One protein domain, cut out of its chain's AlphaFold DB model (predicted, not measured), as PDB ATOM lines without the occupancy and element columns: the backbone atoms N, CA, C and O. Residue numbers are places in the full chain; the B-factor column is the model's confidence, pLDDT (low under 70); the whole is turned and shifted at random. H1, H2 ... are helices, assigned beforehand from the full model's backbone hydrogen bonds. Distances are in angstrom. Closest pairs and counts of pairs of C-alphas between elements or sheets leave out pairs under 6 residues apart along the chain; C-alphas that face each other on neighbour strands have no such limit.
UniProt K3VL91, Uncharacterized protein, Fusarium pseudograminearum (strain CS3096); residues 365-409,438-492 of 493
ATOM      1  N   LYS A 365     -20.731   0.495  35.360       82.06
ATOM      2  CA  LYS A 365     -19.335   0.663  35.782       82.06
ATOM      3  C   LYS A 365     -18.738  -0.647  36.311       82.06
ATOM      4  O   LYS A 365     -17.632  -1.005  35.894       82.06
ATOM      5  N   THR A 366     -19.472  -1.380  37.143       76.62
ATOM      6  CA  THR A 366     -19.107  -2.688  37.706       76.62
ATOM      7  C   THR A 366     -19.038  -3.747  36.609       76.62
ATOM      8  O   THR A 366     -18.002  -4.393  36.444       76.62
ATOM      9  N   LEU A 367     -20.044  -3.823  35.728       71.31
ATOM     10  CA  LEU A 367     -20.019  -4.699  34.545       71.31
ATOM     11  C   LEU A 367     -18.820  -4.396  33.621       71.31
ATOM     12  O   LEU A 367     -18.103  -5.299  33.173       71.31
ATOM     13  N   ARG A 368     -18.514  -3.114  33.376       84.12
ATOM     14  CA  ARG A 368     -17.306  -2.680  32.644       84.12
ATOM     15  C   ARG A 368     -16.017  -3.054  33.388       84.12
ATOM     16  O   ARG A 368     -15.011  -3.313  32.720       84.12
ATOM     17  N   GLY A 369     -16.038  -3.107  34.719       83.06
ATOM     18  CA  GLY A 369     -14.981  -3.625  35.592       83.06
ATOM     19  C   GLY A 369     -14.732  -5.119  35.383       83.06
ATOM     20  O   GLY A 369     -13.630  -5.499  34.976       83.06
ATOM     21  N   HIS A 370     -15.760  -5.958  35.524       72.38
ATOM     22  CA  HIS A 370     -15.667  -7.402  35.267       72.38
ATOM     23  C   HIS A 370     -15.211  -7.703  33.831       72.38
ATOM     24  O   HIS A 370     -14.325  -8.528  33.604       72.38
ATOM     25  N   ALA A 371     -15.686  -6.951  32.829       78.62
ATOM     26  CA  ALA A 371     -15.202  -7.080  31.451       78.62
ATOM     27  C   ALA A 371     -13.712  -6.695  31.260       78.62
ATOM     28  O   ALA A 371     -13.101  -7.074  30.249       78.62
ATOM     29  N   ARG A 372     -13.103  -5.938  32.185       87.38
ATOM     30  CA  ARG A 372     -11.649  -5.682  32.228       87.38
ATOM     31  C   ARG A 372     -10.911  -6.810  32.952       87.38
ATOM     32  O   ARG A 372      -9.900  -7.265  32.420       87.38
ATOM     33  N   GLN A 373     -11.433  -7.311  34.073       78.38
ATOM     34  CA  GLN A 373     -10.882  -8.471  34.789       78.38
ATOM     35  C   GLN A 373     -10.857  -9.718  33.889       78.38
ATOM     36  O   GLN A 373      -9.794 -10.289  33.653       78.38
ATOM     37  N   MET A 374     -11.971 -10.040  33.225       71.69
ATOM     38  CA  MET A 374     -12.053 -11.118  32.228       71.69
ATOM     39  C   MET A 374     -11.087 -10.911  31.049       71.69
ATOM     40  O   MET A 374     -10.525 -11.868  30.522       71.69
ATOM     41  N   LYS A 375     -10.799  -9.661  30.643       86.00
ATOM     42  CA  LYS A 375      -9.748  -9.382  29.640       86.00
ATOM     43  C   LYS A 375      -8.343  -9.724  30.155       86.00
ATOM     44  O   LYS A 375      -7.497 -10.064  29.332       86.00
ATOM     45  N   ALA A 376      -8.078  -9.587  31.453       79.56
ATOM     46  CA  ALA A 376      -6.797  -9.942  32.057       79.56
ATOM     47  C   ALA A 376      -6.666 -11.462  32.251       79.56
ATOM     48  O   ALA A 376      -5.655 -12.029  31.842       79.56
ATOM     49  N   LEU A 377      -7.711 -12.121  32.769       71.81
ATOM     50  CA  LEU A 377      -7.785 -13.580  32.912       71.81
ATOM     51  C   LEU A 377      -7.602 -14.284  31.560       71.81
ATOM     52  O   LEU A 377      -6.692 -15.091  31.399       71.81
ATOM     53  N   GLY A 378      -8.358 -13.879  30.535       75.31
ATOM     54  CA  GLY A 378      -8.280 -14.451  29.184       75.31
ATOM     55  C   GLY A 378      -6.963 -14.224  28.425       75.31
ATOM     56  O   GLY A 378      -6.866 -14.645  27.277       75.31
ATOM     57  N   LYS A 379      -5.963 -13.550  29.013       82.81
ATOM     58  CA  LYS A 379      -4.580 -13.521  28.496       82.81
ATOM     59  C   LYS A 379      -3.690 -14.623  29.082       82.81
ATOM     60  O   LYS A 379      -2.654 -14.906  28.496       82.81
ATOM     61  N   ARG A 380      -4.053 -15.171  30.246       79.25
ATOM     62  CA  ARG A 380      -3.272 -16.168  30.998       79.25
ATOM     63  C   ARG A 380      -3.697 -17.612  30.701       79.25
ATOM     64  O   ARG A 380      -3.008 -18.534  31.109       79.25
ATOM     65  N   LEU A 381      -4.823 -17.790  30.012       69.31
ATOM     66  CA  LEU A 381      -5.433 -19.088  29.720       69.31
ATOM     67  C   LEU A 381      -5.000 -19.647  28.346       69.31
ATOM     68  O   LEU A 381      -4.684 -18.853  27.444       69.31
ATOM     69  N   PRO A 382      -5.005 -20.982  28.158       69.19
ATOM     70  CA  PRO A 382      -4.700 -21.629  26.881       69.19
ATOM     71  C   PRO A 382      -5.744 -21.314  25.795       69.19
ATOM     72  O   PRO A 382      -6.824 -20.779  26.049       69.19
ATOM     73  N   SER A 383      -5.404 -21.598  24.533       63.53
ATOM     74  CA  SER A 383      -6.136 -21.068  23.369       63.53
ATOM     75  C   SER A 383      -7.643 -21.403  23.266       63.53
ATOM     76  O   SER A 383      -8.357 -20.536  22.737       63.53
ATOM     77  N   PRO A 384      -8.170 -22.549  23.764       50.53
ATOM     78  CA  PRO A 384      -9.614 -22.813  23.789       50.53
ATOM     79  C   PRO A 384     -10.339 -21.830  24.719       50.53
ATOM     80  O   PRO A 384     -11.188 -21.051  24.269       50.53
ATOM     81  N   ASP A 385      -9.891 -21.749  25.972       58.84
ATOM     82  CA  ASP A 385     -10.424 -20.867  27.014       58.84
ATOM     83  C   ASP A 385     -10.387 -19.388  26.619       58.84
ATOM     84  O   ASP A 385     -11.292 -18.614  26.940       58.84
ATOM     85  N   GLN A 386      -9.372 -18.960  25.858       68.12
ATOM     86  CA  GLN A 386      -9.329 -17.584  25.356       68.12
ATOM     87  C   GLN A 386     -10.522 -17.246  24.456       68.12
ATOM     88  O   GLN A 386     -10.952 -16.089  24.431       68.12
ATOM     89  N   ARG A 387     -11.049 -18.204  23.679       69.69
ATOM     90  CA  ARG A 387     -12.254 -17.994  22.852       69.69
ATOM     91  C   ARG A 387     -13.488 -17.881  23.739       69.69
ATOM     92  O   ARG A 387     -14.303 -16.983  23.520       69.69
ATOM     93  N   PHE A 388     -13.571 -18.730  24.758       68.06
ATOM     94  CA  PHE A 388     -14.646 -18.719  25.736       68.06
ATOM     95  C   PHE A 388     -14.704 -17.392  26.516       68.06
ATOM     96  O   PHE A 388     -15.701 -16.669  26.469       68.06
ATOM     97  N   VAL A 389     -13.587 -16.970  27.113       69.12
ATOM     98  CA  VAL A 389     -13.492 -15.700  27.850       69.12
ATOM     99  C   VAL A 389     -13.715 -14.483  26.940       69.12
ATOM    100  O   VAL A 389     -14.292 -13.484  27.375       69.12
ATOM    101  N   LYS A 390     -13.347 -14.545  25.649       74.50
ATOM    102  CA  LYS A 390     -13.714 -13.501  24.666       74.50
ATOM    103  C   LYS A 390     -15.230 -13.400  24.454       74.50
ATOM    104  O   LYS A 390     -15.705 -12.274  24.287       74.50
ATOM    105  N   ARG A 391     -15.966 -14.522  24.480       74.44
ATOM    106  CA  ARG A 391     -17.438 -14.572  24.390       74.44
ATOM    107  C   ARG A 391     -18.066 -13.934  25.630       74.44
ATOM    108  O   ARG A 391     -18.664 -12.872  25.499       74.44
ATOM    109  N   VAL A 392     -17.782 -14.452  26.828       72.38
ATOM    110  CA  VAL A 392     -18.317 -13.903  28.092       72.38
ATOM    111  C   VAL A 392     -18.008 -12.406  28.240       72.38
ATOM    112  O   VAL A 392     -18.886 -11.606  28.548       72.38
ATOM    113  N   ARG A 393     -16.783 -11.970  27.912       85.19
ATOM    114  CA  ARG A 393     -16.410 -10.545  27.944       85.19
ATOM    115  C   ARG A 393     -17.204  -9.681  26.957       85.19
ATOM    116  O   ARG A 393     -17.405  -8.496  27.218       85.19
ATOM    117  N   ARG A 394     -17.569 -10.203  25.783       83.56
ATOM    118  CA  ARG A 394     -18.412  -9.481  24.814       83.56
ATOM    119  C   ARG A 394     -19.820  -9.325  25.375       83.56
ATOM    120  O   ARG A 394     -20.365  -8.230  25.294       83.56
ATOM    121  N   ASP A 395     -20.339 -10.377  25.987       69.19
ATOM    122  CA  ASP A 395     -21.711 -10.426  26.470       69.19
ATOM    123  C   ASP A 395     -21.869  -9.502  27.706       69.19
ATOM    124  O   ASP A 395     -22.727  -8.623  27.697       69.19
ATOM    125  N   ILE A 396     -20.931  -9.516  28.673       72.94
ATOM    126  CA  ILE A 396     -20.870  -8.532  29.787       72.94
ATOM    127  C   ILE A 396     -20.840  -7.075  29.273       72.94
ATOM    128  O   ILE A 396     -21.473  -6.189  29.845       72.94
ATOM    129  N   ARG A 397     -20.133  -6.798  28.167       79.00
ATOM    130  CA  ARG A 397     -20.107  -5.451  27.557       79.00
ATOM    131  C   ARG A 397     -21.416  -5.068  26.876       79.00
ATOM    132  O   ARG A 397     -21.678  -3.874  26.759       79.00
ATOM    133  N   GLN A 398     -22.188  -6.033  26.380       77.75
ATOM    134  CA  GLN A 398     -23.530  -5.768  25.867       77.75
ATOM    135  C   GLN A 398     -24.473  -5.432  27.024       77.75
ATOM    136  O   GLN A 398     -25.194  -4.449  26.919       77.75
ATOM    137  N   PHE A 399     -24.386  -6.143  28.155       68.56
ATOM    138  CA  PHE A 399     -25.174  -5.805  29.345       68.56
ATOM    139  C   PHE A 399     -24.829  -4.430  29.917       68.56
ATOM    140  O   PHE A 399     -25.745  -3.658  30.147       68.56
ATOM    141  N   ALA A 400     -23.547  -4.061  30.020       77.25
ATOM    142  CA  ALA A 400     -23.175  -2.706  30.440       77.25
ATOM    143  C   ALA A 400     -23.835  -1.616  29.570       77.25
ATOM    144  O   ALA A 400     -24.396  -0.673  30.110       77.25
ATOM    145  N   LYS A 401     -23.840  -1.794  28.238       82.81
ATOM    146  CA  LYS A 401     -24.519  -0.878  27.304       82.81
ATOM    147  C   LYS A 401     -26.032  -0.821  27.503       82.81
ATOM    148  O   LYS A 401     -26.600   0.255  27.389       82.81
ATOM    149  N   LEU A 402     -26.673  -1.961  27.760       73.75
ATOM    150  CA  LEU A 402     -28.108  -2.016  28.046       73.75
ATOM    151  C   LEU A 402     -28.434  -1.319  29.375       73.75
ATOM    152  O   LEU A 402     -29.447  -0.633  29.460       73.75
ATOM    153  N   SER A 403     -27.563  -1.438  30.383       74.38
ATOM    154  CA  SER A 403     -27.678  -0.686  31.637       74.38
ATOM    155  C   SER A 403     -27.532   0.822  31.412       74.38
ATOM    156  O   SER A 403     -28.365   1.562  31.919       74.38
ATOM    157  N   ASP A 404     -26.551   1.274  30.613       81.38
ATOM    158  CA  ASP A 404     -26.413   2.703  30.264       81.38
ATOM    159  C   ASP A 404     -27.667   3.221  29.536       81.38
ATOM    160  O   ASP A 404     -28.205   4.260  29.890       81.38
ATOM    161  N   GLN A 405     -28.164   2.474  28.541       79.06
ATOM    162  CA  GLN A 405     -29.355   2.850  27.768       79.06
ATOM    163  C   GLN A 405     -30.606   2.944  28.645       79.06
ATOM    164  O   GLN A 405     -31.404   3.858  28.470       79.06
ATOM    165  N   LYS A 406     -30.761   2.029  29.607       79.19
ATOM    166  CA  LYS A 406     -31.855   2.071  30.581       79.19
ATOM    167  C   LYS A 406     -31.713   3.254  31.547       79.19
ATOM    168  O   LYS A 406     -32.715   3.838  31.941       79.19
ATOM    169  N   GLU A 407     -30.492   3.610  31.942       85.00
ATOM    170  CA  GLU A 407     -30.233   4.794  32.769       85.00
ATOM    171  C   GLU A 407     -30.571   6.087  32.006       85.00
ATOM    172  O   GLU A 407     -31.289   6.932  32.536       85.00
ATOM    173  N   GLU A 408     -30.165   6.197  30.736       83.38
ATOM    174  CA  GLU A 408     -30.550   7.292  29.832       83.38
ATOM    175  C   GLU A 408     -32.080   7.369  29.634       83.38
ATOM    176  O   GLU A 408     -32.656   8.453  29.718       83.38
ATOM    177  N   GLU A 409     -32.758   6.231  29.442       81.25
ATOM    178  CA  GLU A 409     -34.222   6.142  29.319       81.25
ATOM    179  C   GLU A 409     -34.940   6.607  30.598       81.25
ATOM    180  O   GLU A 409     -35.839   7.445  30.523       81.25
ATOM    181  N   GLY A 438     -29.262 -18.883  36.696       81.06
ATOM    182  CA  GLY A 438     -29.478 -19.648  35.460       81.06
ATOM    183  C   GLY A 438     -28.294 -19.591  34.501       81.06
ATOM    184  O   GLY A 438     -27.910 -20.599  33.896       81.06
ATOM    185  N   ARG A 439     -27.639 -18.429  34.424       83.06
ATOM    186  CA  ARG A 439     -26.440 -18.229  33.603       83.06
ATOM    187  C   ARG A 439     -25.219 -18.907  34.215       83.06
ATOM    188  O   ARG A 439     -24.483 -19.548  33.466       83.06
ATOM    189  N   TYR A 440     -25.042 -18.850  35.538       91.44
ATOM    190  CA  TYR A 440     -23.994 -19.611  36.221       91.44
ATOM    191  C   TYR A 440     -24.174 -21.124  36.043       91.44
ATOM    192  O   TYR A 440     -23.216 -21.787  35.652       91.44
ATOM    193  N   LYS A 441     -25.396 -21.665  36.150       92.00
ATOM    194  CA  LYS A 441     -25.695 -23.083  35.856       92.00
ATOM    195  C   LYS A 441     -25.272 -23.506  34.443       92.00
ATOM    196  O   LYS A 441     -24.669 -24.568  34.278       92.00
ATOM    197  N   MET A 442     -25.553 -22.694  33.418       84.12
ATOM    198  CA  MET A 442     -25.113 -22.985  32.043       84.12
ATOM    199  C   MET A 442     -23.592 -22.873  31.870       84.12
ATOM    200  O   MET A 442     -22.981 -23.724  31.224       84.12
ATOM    201  N   LEU A 443     -22.985 -21.838  32.453       85.12
ATOM    202  CA  LEU A 443     -21.548 -21.569  32.409       85.12
ATOM    203  C   LEU A 443     -20.739 -22.718  33.034       85.12
ATOM    204  O   LEU A 443     -19.810 -23.234  32.415       85.12
ATOM    205  N   TRP A 444     -21.157 -23.158  34.219       94.69
ATOM    206  CA  TRP A 444     -20.561 -24.248  34.988       94.69
ATOM    207  C   TRP A 444     -20.633 -25.579  34.224       94.69
ATOM    208  O   TRP A 444     -19.610 -26.211  33.960       94.69
ATOM    209  N   LYS A 445     -21.829 -25.956  33.741       89.50
ATOM    210  CA  LYS A 445     -22.035 -27.177  32.937       89.50
ATOM    211  C   LYS A 445     -21.276 -27.158  31.605       89.50
ATOM    212  O   LYS A 445     -20.896 -28.222  31.120       89.50
ATOM    213  N   GLY A 446     -21.061 -25.983  31.009       82.75
ATOM    214  CA  GLY A 446     -20.236 -25.824  29.808       82.75
ATOM    215  C   GLY A 446     -18.757 -26.093  30.084       82.75
ATOM    216  O   GLY A 446     -18.152 -26.927  29.418       82.75
ATOM    217  N   ILE A 447     -18.199 -25.445  31.108       84.44
ATOM    218  CA  ILE A 447     -16.775 -25.560  31.448       84.44
ATOM    219  C   ILE A 447     -16.416 -26.964  31.947       84.44
ATOM    220  O   ILE A 447     -15.385 -27.489  31.538       84.44
ATOM    221  N   LEU A 448     -17.280 -27.624  32.729       89.31
ATOM    222  CA  LEU A 448     -17.081 -29.032  33.103       89.31
ATOM    223  C   LEU A 448     -16.911 -29.930  31.869       89.31
ATOM    224  O   LEU A 448     -15.984 -30.734  31.810       89.31
ATOM    225  N   ARG A 449     -17.758 -29.753  30.848       85.38
ATOM    226  CA  ARG A 449     -17.701 -30.540  29.604       85.38
ATOM    227  C   ARG A 449     -16.469 -30.253  28.750       85.38
ATOM    228  O   ARG A 449     -15.986 -31.171  28.099       85.38
ATOM    229  N   GLU A 450     -16.011 -29.003  28.705       81.56
ATOM    230  CA  GLU A 450     -14.863 -28.598  27.881       81.56
ATOM    231  C   GLU A 450     -13.518 -28.910  28.567       81.56
ATOM    232  O   GLU A 450     -12.599 -29.388  27.904       81.56
ATOM    233  N   ASN A 451     -13.419 -28.700  29.885       85.88
ATOM    234  CA  ASN A 451     -12.148 -28.677  30.625       85.88
ATOM    235  C   ASN A 451     -12.032 -29.734  31.739       85.88
ATOM    236  O   ASN A 451     -10.998 -29.818  32.401       85.88
ATOM    237  N   GLY A 452     -13.089 -30.504  32.011       89.81
ATOM    238  CA  GLY A 452     -13.111 -31.530  33.061       89.81
ATOM    239  C   GLY A 452     -13.138 -31.004  34.504       89.81
ATOM    240  O   GLY A 452     -13.235 -31.805  35.426       89.81
ATOM    241  N   SER A 453     -13.042 -29.688  34.717       91.81
ATOM    242  CA  SER A 453     -12.943 -29.052  36.039       91.81
ATOM    243  C   SER A 453     -13.338 -27.571  35.988       91.81
ATOM    244  O   SER A 453     -13.206 -26.927  34.942       91.81
ATOM    245  N   ILE A 454     -13.809 -27.014  37.108       93.94
ATOM    246  CA  ILE A 454     -14.129 -25.582  37.222       93.94
ATOM    247  C   ILE A 454     -12.903 -24.764  37.677       93.94
ATOM    248  O   ILE A 454     -12.323 -25.074  38.721       93.94
ATOM    249  N   PRO A 455     -12.518 -23.688  36.956       88.56
ATOM    250  CA  PRO A 455     -11.413 -22.820  37.348       88.56
ATOM    251  C   PRO A 455     -11.773 -21.964  38.568       88.56
ATOM    252  O   PRO A 455     -12.877 -21.425  38.655       88.56
ATOM    253  N   GLU A 456     -10.808 -21.754  39.467       86.56
ATOM    254  CA  GLU A 456     -11.034 -21.037  40.734       86.56
ATOM    255  C   GLU A 456     -11.587 -19.617  40.541       86.56
ATOM    256  O   GLU A 456     -12.445 -19.182  41.296       86.56
ATOM    257  N   SER A 457     -11.201 -18.924  39.466       78.81
ATOM    258  CA  SER A 457     -11.719 -17.586  39.144       78.81
ATOM    259  C   SER A 457     -13.211 -17.555  38.791       78.81
ATOM    260  O   SER A 457     -13.833 -16.498  38.881       78.81
ATOM    261  N   LEU A 458     -13.802 -18.690  38.395       86.31
ATOM    262  CA  LEU A 458     -15.256 -18.827  38.307       86.31
ATOM    263  C   LEU A 458     -15.864 -19.169  39.670       86.31
ATOM    264  O   LEU A 458     -16.925 -18.642  39.984       86.31
ATOM    265  N   ARG A 459     -15.200 -19.988  40.498       93.00
ATOM    266  CA  ARG A 459     -15.673 -20.258  41.866       93.00
ATOM    267  C   ARG A 459     -15.738 -18.981  42.697       93.00
ATOM    268  O   ARG A 459     -16.759 -18.729  43.318       93.00
ATOM    269  N   GLU A 460     -14.696 -18.151  42.668       84.62
ATOM    270  CA  GLU A 460     -14.664 -16.834  43.321       84.62
ATOM    271  C   GLU A 460     -15.830 -15.941  42.871       84.62
ATOM    272  O   GLU A 460     -16.500 -15.340  43.705       84.62
ATOM    273  N   LEU A 461     -16.103 -15.894  41.562       82.81
ATOM    274  CA  LEU A 461     -17.193 -15.100  40.996       82.81
ATOM    275  C   LEU A 461     -18.576 -15.623  41.427       82.81
ATOM    276  O   LEU A 461     -19.434 -14.842  41.819       82.81
ATOM    277  N   VAL A 462     -18.783 -16.942  41.408       91.81
ATOM    278  CA  VAL A 462     -20.037 -17.562  41.863       91.81
ATOM    279  C   VAL A 462     -20.221 -17.386  43.373       91.81
ATOM    280  O   VAL A 462     -21.315 -17.039  43.796       91.81
ATOM    281  N   ARG A 463     -19.168 -17.530  44.191       93.88
ATOM    282  CA  ARG A 463     -19.225 -17.293  45.651       93.88
ATOM    283  C   ARG A 463     -19.550 -15.846  46.026       93.88
ATOM    284  O   ARG A 463     -20.013 -15.612  47.135       93.88
ATOM    285  N   HIS A 464     -19.283 -14.892  45.138       89.25
ATOM    286  CA  HIS A 464     -19.651 -13.491  45.331       89.25
ATOM    287  C   HIS A 464     -21.124 -13.218  44.972       89.25
ATOM    288  O   HIS A 464     -21.776 -12.412  45.629       89.25
ATOM    289  N   ASP A 465     -21.642 -13.887  43.939       83.81
ATOM    290  CA  ASP A 465     -22.930 -13.558  43.316       83.81
ATOM    291  C   ASP A 465     -24.083 -14.526  43.664       83.81
ATOM    292  O   ASP A 465     -25.228 -14.252  43.307       83.81
ATOM    293  N   CYS A 466     -23.797 -15.671  44.291       89.56
ATOM    294  CA  CYS A 466     -24.763 -16.739  44.579       89.56
ATOM    295  C   CYS A 466     -24.882 -17.017  46.083       89.56
ATOM    296  O   CYS A 466     -23.896 -16.968  46.818       89.56
ATOM    297  N   ASP A 467     -26.086 -17.380  46.532       91.69
ATOM    298  CA  ASP A 467     -26.320 -17.845  47.904       91.69
ATOM    299  C   ASP A 467     -25.780 -19.273  48.153       91.69
ATOM    300  O   ASP A 467     -25.379 -19.986  47.229       91.69
ATOM    301  N   SER A 468     -25.781 -19.716  49.414       84.94
ATOM    302  CA  SER A 468     -25.261 -21.033  49.811       84.94
ATOM    303  C   SER A 468     -25.973 -22.223  49.150       84.94
ATOM    304  O   SER A 468     -25.330 -23.237  48.894       84.94
ATOM    305  N   ASN A 469     -27.272 -22.123  48.844       76.00
ATOM    306  CA  ASN A 469     -28.025 -23.195  48.181       76.00
ATOM    307  C   ASN A 469     -27.688 -23.246  46.683       76.00
ATOM    308  O   ASN A 469     -27.548 -24.319  46.095       76.00
ATOM    309  N   GLN A 470     -27.525 -22.074  46.068       91.12
ATOM    310  CA  GLN A 470     -27.078 -21.925  44.685       91.12
ATOM    311  C   GLN A 470     -25.642 -22.434  44.492       91.12
ATOM    312  O   GLN A 470     -25.366 -23.131  43.514       91.12
ATOM    313  N   LEU A 471     -24.747 -22.133  45.438       93.19
ATOM    314  CA  LEU A 471     -23.392 -22.683  45.498       93.19
ATOM    315  C   LEU A 471     -23.412 -24.207  45.621       93.19
ATOM    316  O   LEU A 471     -22.822 -24.884  44.780       93.19
ATOM    317  N   PHE A 472     -24.156 -24.738  46.596       90.25
ATOM    318  CA  PHE A 472     -24.304 -26.176  46.811       90.25
ATOM    319  C   PHE A 472     -24.761 -26.906  45.537       90.25
ATOM    320  O   PHE A 472     -24.127 -27.874  45.130       90.25
ATOM    321  N   TYR A 473     -25.784 -26.397  44.839       93.50
ATOM    322  CA  TYR A 473     -26.265 -26.978  43.577       93.50
ATOM    323  C   TYR A 473     -25.174 -27.071  42.494       93.50
ATOM    324  O   TYR A 473     -25.137 -28.018  41.701       93.50
ATOM    325  N   LEU A 474     -24.300 -26.064  42.408       94.81
ATOM    326  CA  LEU A 474     -23.221 -26.022  41.421       94.81
ATOM    327  C   LEU A 474     -22.082 -26.983  41.799       94.81
ATOM    328  O   LEU A 474     -21.573 -27.692  40.929       94.81
ATOM    329  N   GLU A 475     -21.731 -27.063  43.081       94.19
ATOM    330  CA  GLU A 475     -20.726 -28.001  43.595       94.19
ATOM    331  C   GLU A 475     -21.199 -29.465  43.485       94.19
ATOM    332  O   GLU A 475     -20.444 -30.312  43.009       94.19
ATOM    333  N   GLU A 476     -22.469 -29.754  43.782       91.50
ATOM    334  CA  GLU A 476     -23.103 -31.068  43.571       91.50
ATOM    335  C   GLU A 476     -23.112 -31.455  42.078       91.50
ATOM    336  O   GLU A 476     -22.669 -32.542  41.707       91.50
ATOM    337  N   THR A 477     -23.481 -30.519  41.191       89.44
ATOM    338  CA  THR A 477     -23.417 -30.707  39.726       89.44
ATOM    339  C   THR A 477     -21.998 -31.041  39.230       89.44
ATOM    340  O   THR A 477     -21.842 -31.744  38.228       89.44
ATOM    341  N   GLU A 478     -20.953 -30.514  39.875       95.56
ATOM    342  CA  GLU A 478     -19.559 -30.843  39.557       95.56
ATOM    343  C   GLU A 478     -19.157 -32.220  40.093       95.56
ATOM    344  O   GLU A 478     -18.551 -32.995  39.349       95.56
ATOM    345  N   ALA A 479     -19.531 -32.555  41.330       92.56
ATOM    346  CA  ALA A 479     -19.265 -33.862  41.924       92.56
ATOM    347  C   ALA A 479     -19.874 -35.005  41.090       92.56
ATOM    348  O   ALA A 479     -19.163 -35.952  40.738       92.56
ATOM    349  N   ASP A 480     -21.137 -34.867  40.675       88.31
ATOM    350  CA  ASP A 480     -21.827 -35.805  39.777       88.31
ATOM    351  C   ASP A 480     -21.083 -35.994  38.448       88.31
ATOM    352  O   ASP A 480     -20.917 -37.112  37.950       88.31
ATOM    353  N   PHE A 481     -20.616 -34.894  37.853       93.38
ATOM    354  CA  PHE A 481     -19.904 -34.922  36.578       93.38
ATOM    355  C   PHE A 481     -18.537 -35.614  36.693       93.38
ATOM    356  O   PHE A 481     -18.156 -36.386  35.808       93.38
ATOM    357  N   LEU A 482     -17.810 -35.369  37.785       93.00
ATOM    358  CA  LEU A 482     -16.534 -36.028  38.070       93.00
ATOM    359  C   LEU A 482     -16.728 -37.531  38.320       93.00
ATOM    360  O   LEU A 482     -16.014 -38.336  37.721       93.00
ATOM    361  N   ALA A 483     -17.734 -37.918  39.111       91.88
ATOM    362  CA  ALA A 483     -18.077 -39.319  39.359       91.88
ATOM    363  C   ALA A 483     -18.459 -40.061  38.062       91.88
ATOM    364  O   ALA A 483     -17.949 -41.150  37.791       91.88
ATOM    365  N   ALA A 484     -19.288 -39.448  37.211       88.69
ATOM    366  CA  ALA A 484     -19.687 -40.025  35.929       88.69
ATOM    367  C   ALA A 484     -18.509 -40.218  34.953       88.69
ATOM    368  O   ALA A 484     -18.514 -41.162  34.159       88.69
ATOM    369  N   ASN A 485     -17.494 -39.348  34.999       87.62
ATOM    370  CA  ASN A 485     -16.291 -39.493  34.177       87.62
ATOM    371  C   ASN A 485     -15.287 -40.502  34.751       87.62
ATOM    372  O   ASN A 485     -14.655 -41.211  33.971       87.62
ATOM    373  N   ALA A 486     -15.173 -40.623  36.078       89.19
ATOM    374  CA  ALA A 486     -14.348 -41.654  36.711       89.19
ATOM    375  C   ALA A 486     -14.787 -43.059  36.263       89.19
ATOM    376  O   ALA A 486     -13.986 -43.797  35.686       89.19
ATOM    377  N   MET A 487     -16.088 -43.362  36.364       84.00
ATOM    378  CA  MET A 487     -16.650 -44.645  35.908       84.00
ATOM    379  C   MET A 487     -16.432 -44.905  34.407       84.00
ATOM    380  O   MET A 487     -16.340 -46.055  33.984       84.00
ATOM    381  N   ARG A 488     -16.355 -43.863  33.567       84.56
ATOM    382  CA  ARG A 488     -16.073 -44.026  32.128       84.56
ATOM    383  C   ARG A 488     -14.622 -44.395  31.850       84.56
ATOM    384  O   ARG A 488     -14.376 -45.164  30.929       84.56
ATOM    385  N   ASN A 489     -13.690 -43.860  32.633       78.44
ATOM    386  CA  ASN A 489     -12.268 -44.156  32.482       78.44
ATOM    387  C   ASN A 489     -11.928 -45.567  32.991       78.44
ATOM    388  O   ASN A 489     -11.098 -46.239  32.389       78.44
ATOM    389  N   GLU A 490     -12.603 -46.038  34.045       76.56
ATOM    390  CA  GLU A 490     -12.433 -47.399  34.586       76.56
ATOM    391  C   GLU A 490     -12.963 -48.495  33.646       76.56
ATOM    392  O   GLU A 490     -12.371 -49.564  33.565       76.56
ATOM    393  N   ASN A 491     -14.032 -48.224  32.888       73.19
ATOM    394  CA  ASN A 491     -14.586 -49.156  31.890       73.19
ATOM    395  C   ASN A 491     -13.914 -49.047  30.500       73.19
ATOM    396  O   ASN A 491     -14.414 -49.613  29.528       73.19
ATOM    397  N   GLY A 492     -12.831 -48.269  30.382       60.09
ATOM    398  CA  GLY A 492     -12.088 -48.028  29.138       60.09
ATOM    399  C   GLY A 492     -10.725 -48.726  29.053       60.09
ATOM    400  O   GLY A 492      -9.972 -48.438  28.121       60.09
TER     401      GLY A 492
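This is residues 365 to 409 and 438 to 492 of the 493 residues of an uncharacterized protein of Fusarium pseudograminearum (strain CS3096) (UniProt K3VL91). H1 folds back along H2 as a hairpin beside a loose up-and-down bundle, H3, H4 and H5; residues 486 to 492 stick out. The all-helix printed part has 100 residues with five named helices, H1 to H5 in order along the chain, is loose with a radius of gyration of the C-alphas of 15.9 A, and spans 58 by 33 by 18 A.

Find H1 from C-alpha 365 at (-19.335, 0.663, 35.782) to 377. H2 runs from 383 to 409, 39.6 A; H3, 438 to 451; H4, 456 to 465; H5, 468 to 490, ending at (-12.433, -47.399, 34.586).

H1 touches residues 389 to 400 of H2, opposite ways, at a shallow 10 degrees; the closest C-alphas, 371 and 393, are 5.1 A apart. H5 touches H3, closest at C-alphas 474 and 441, 6.8 A. In H1 every O i to N i+4 pair is within hydrogen-bond range.

C-alphas 409 and 438 are 26.9 A apart across the cut. Look for pLDDT under 70 at 381 to 389, among others.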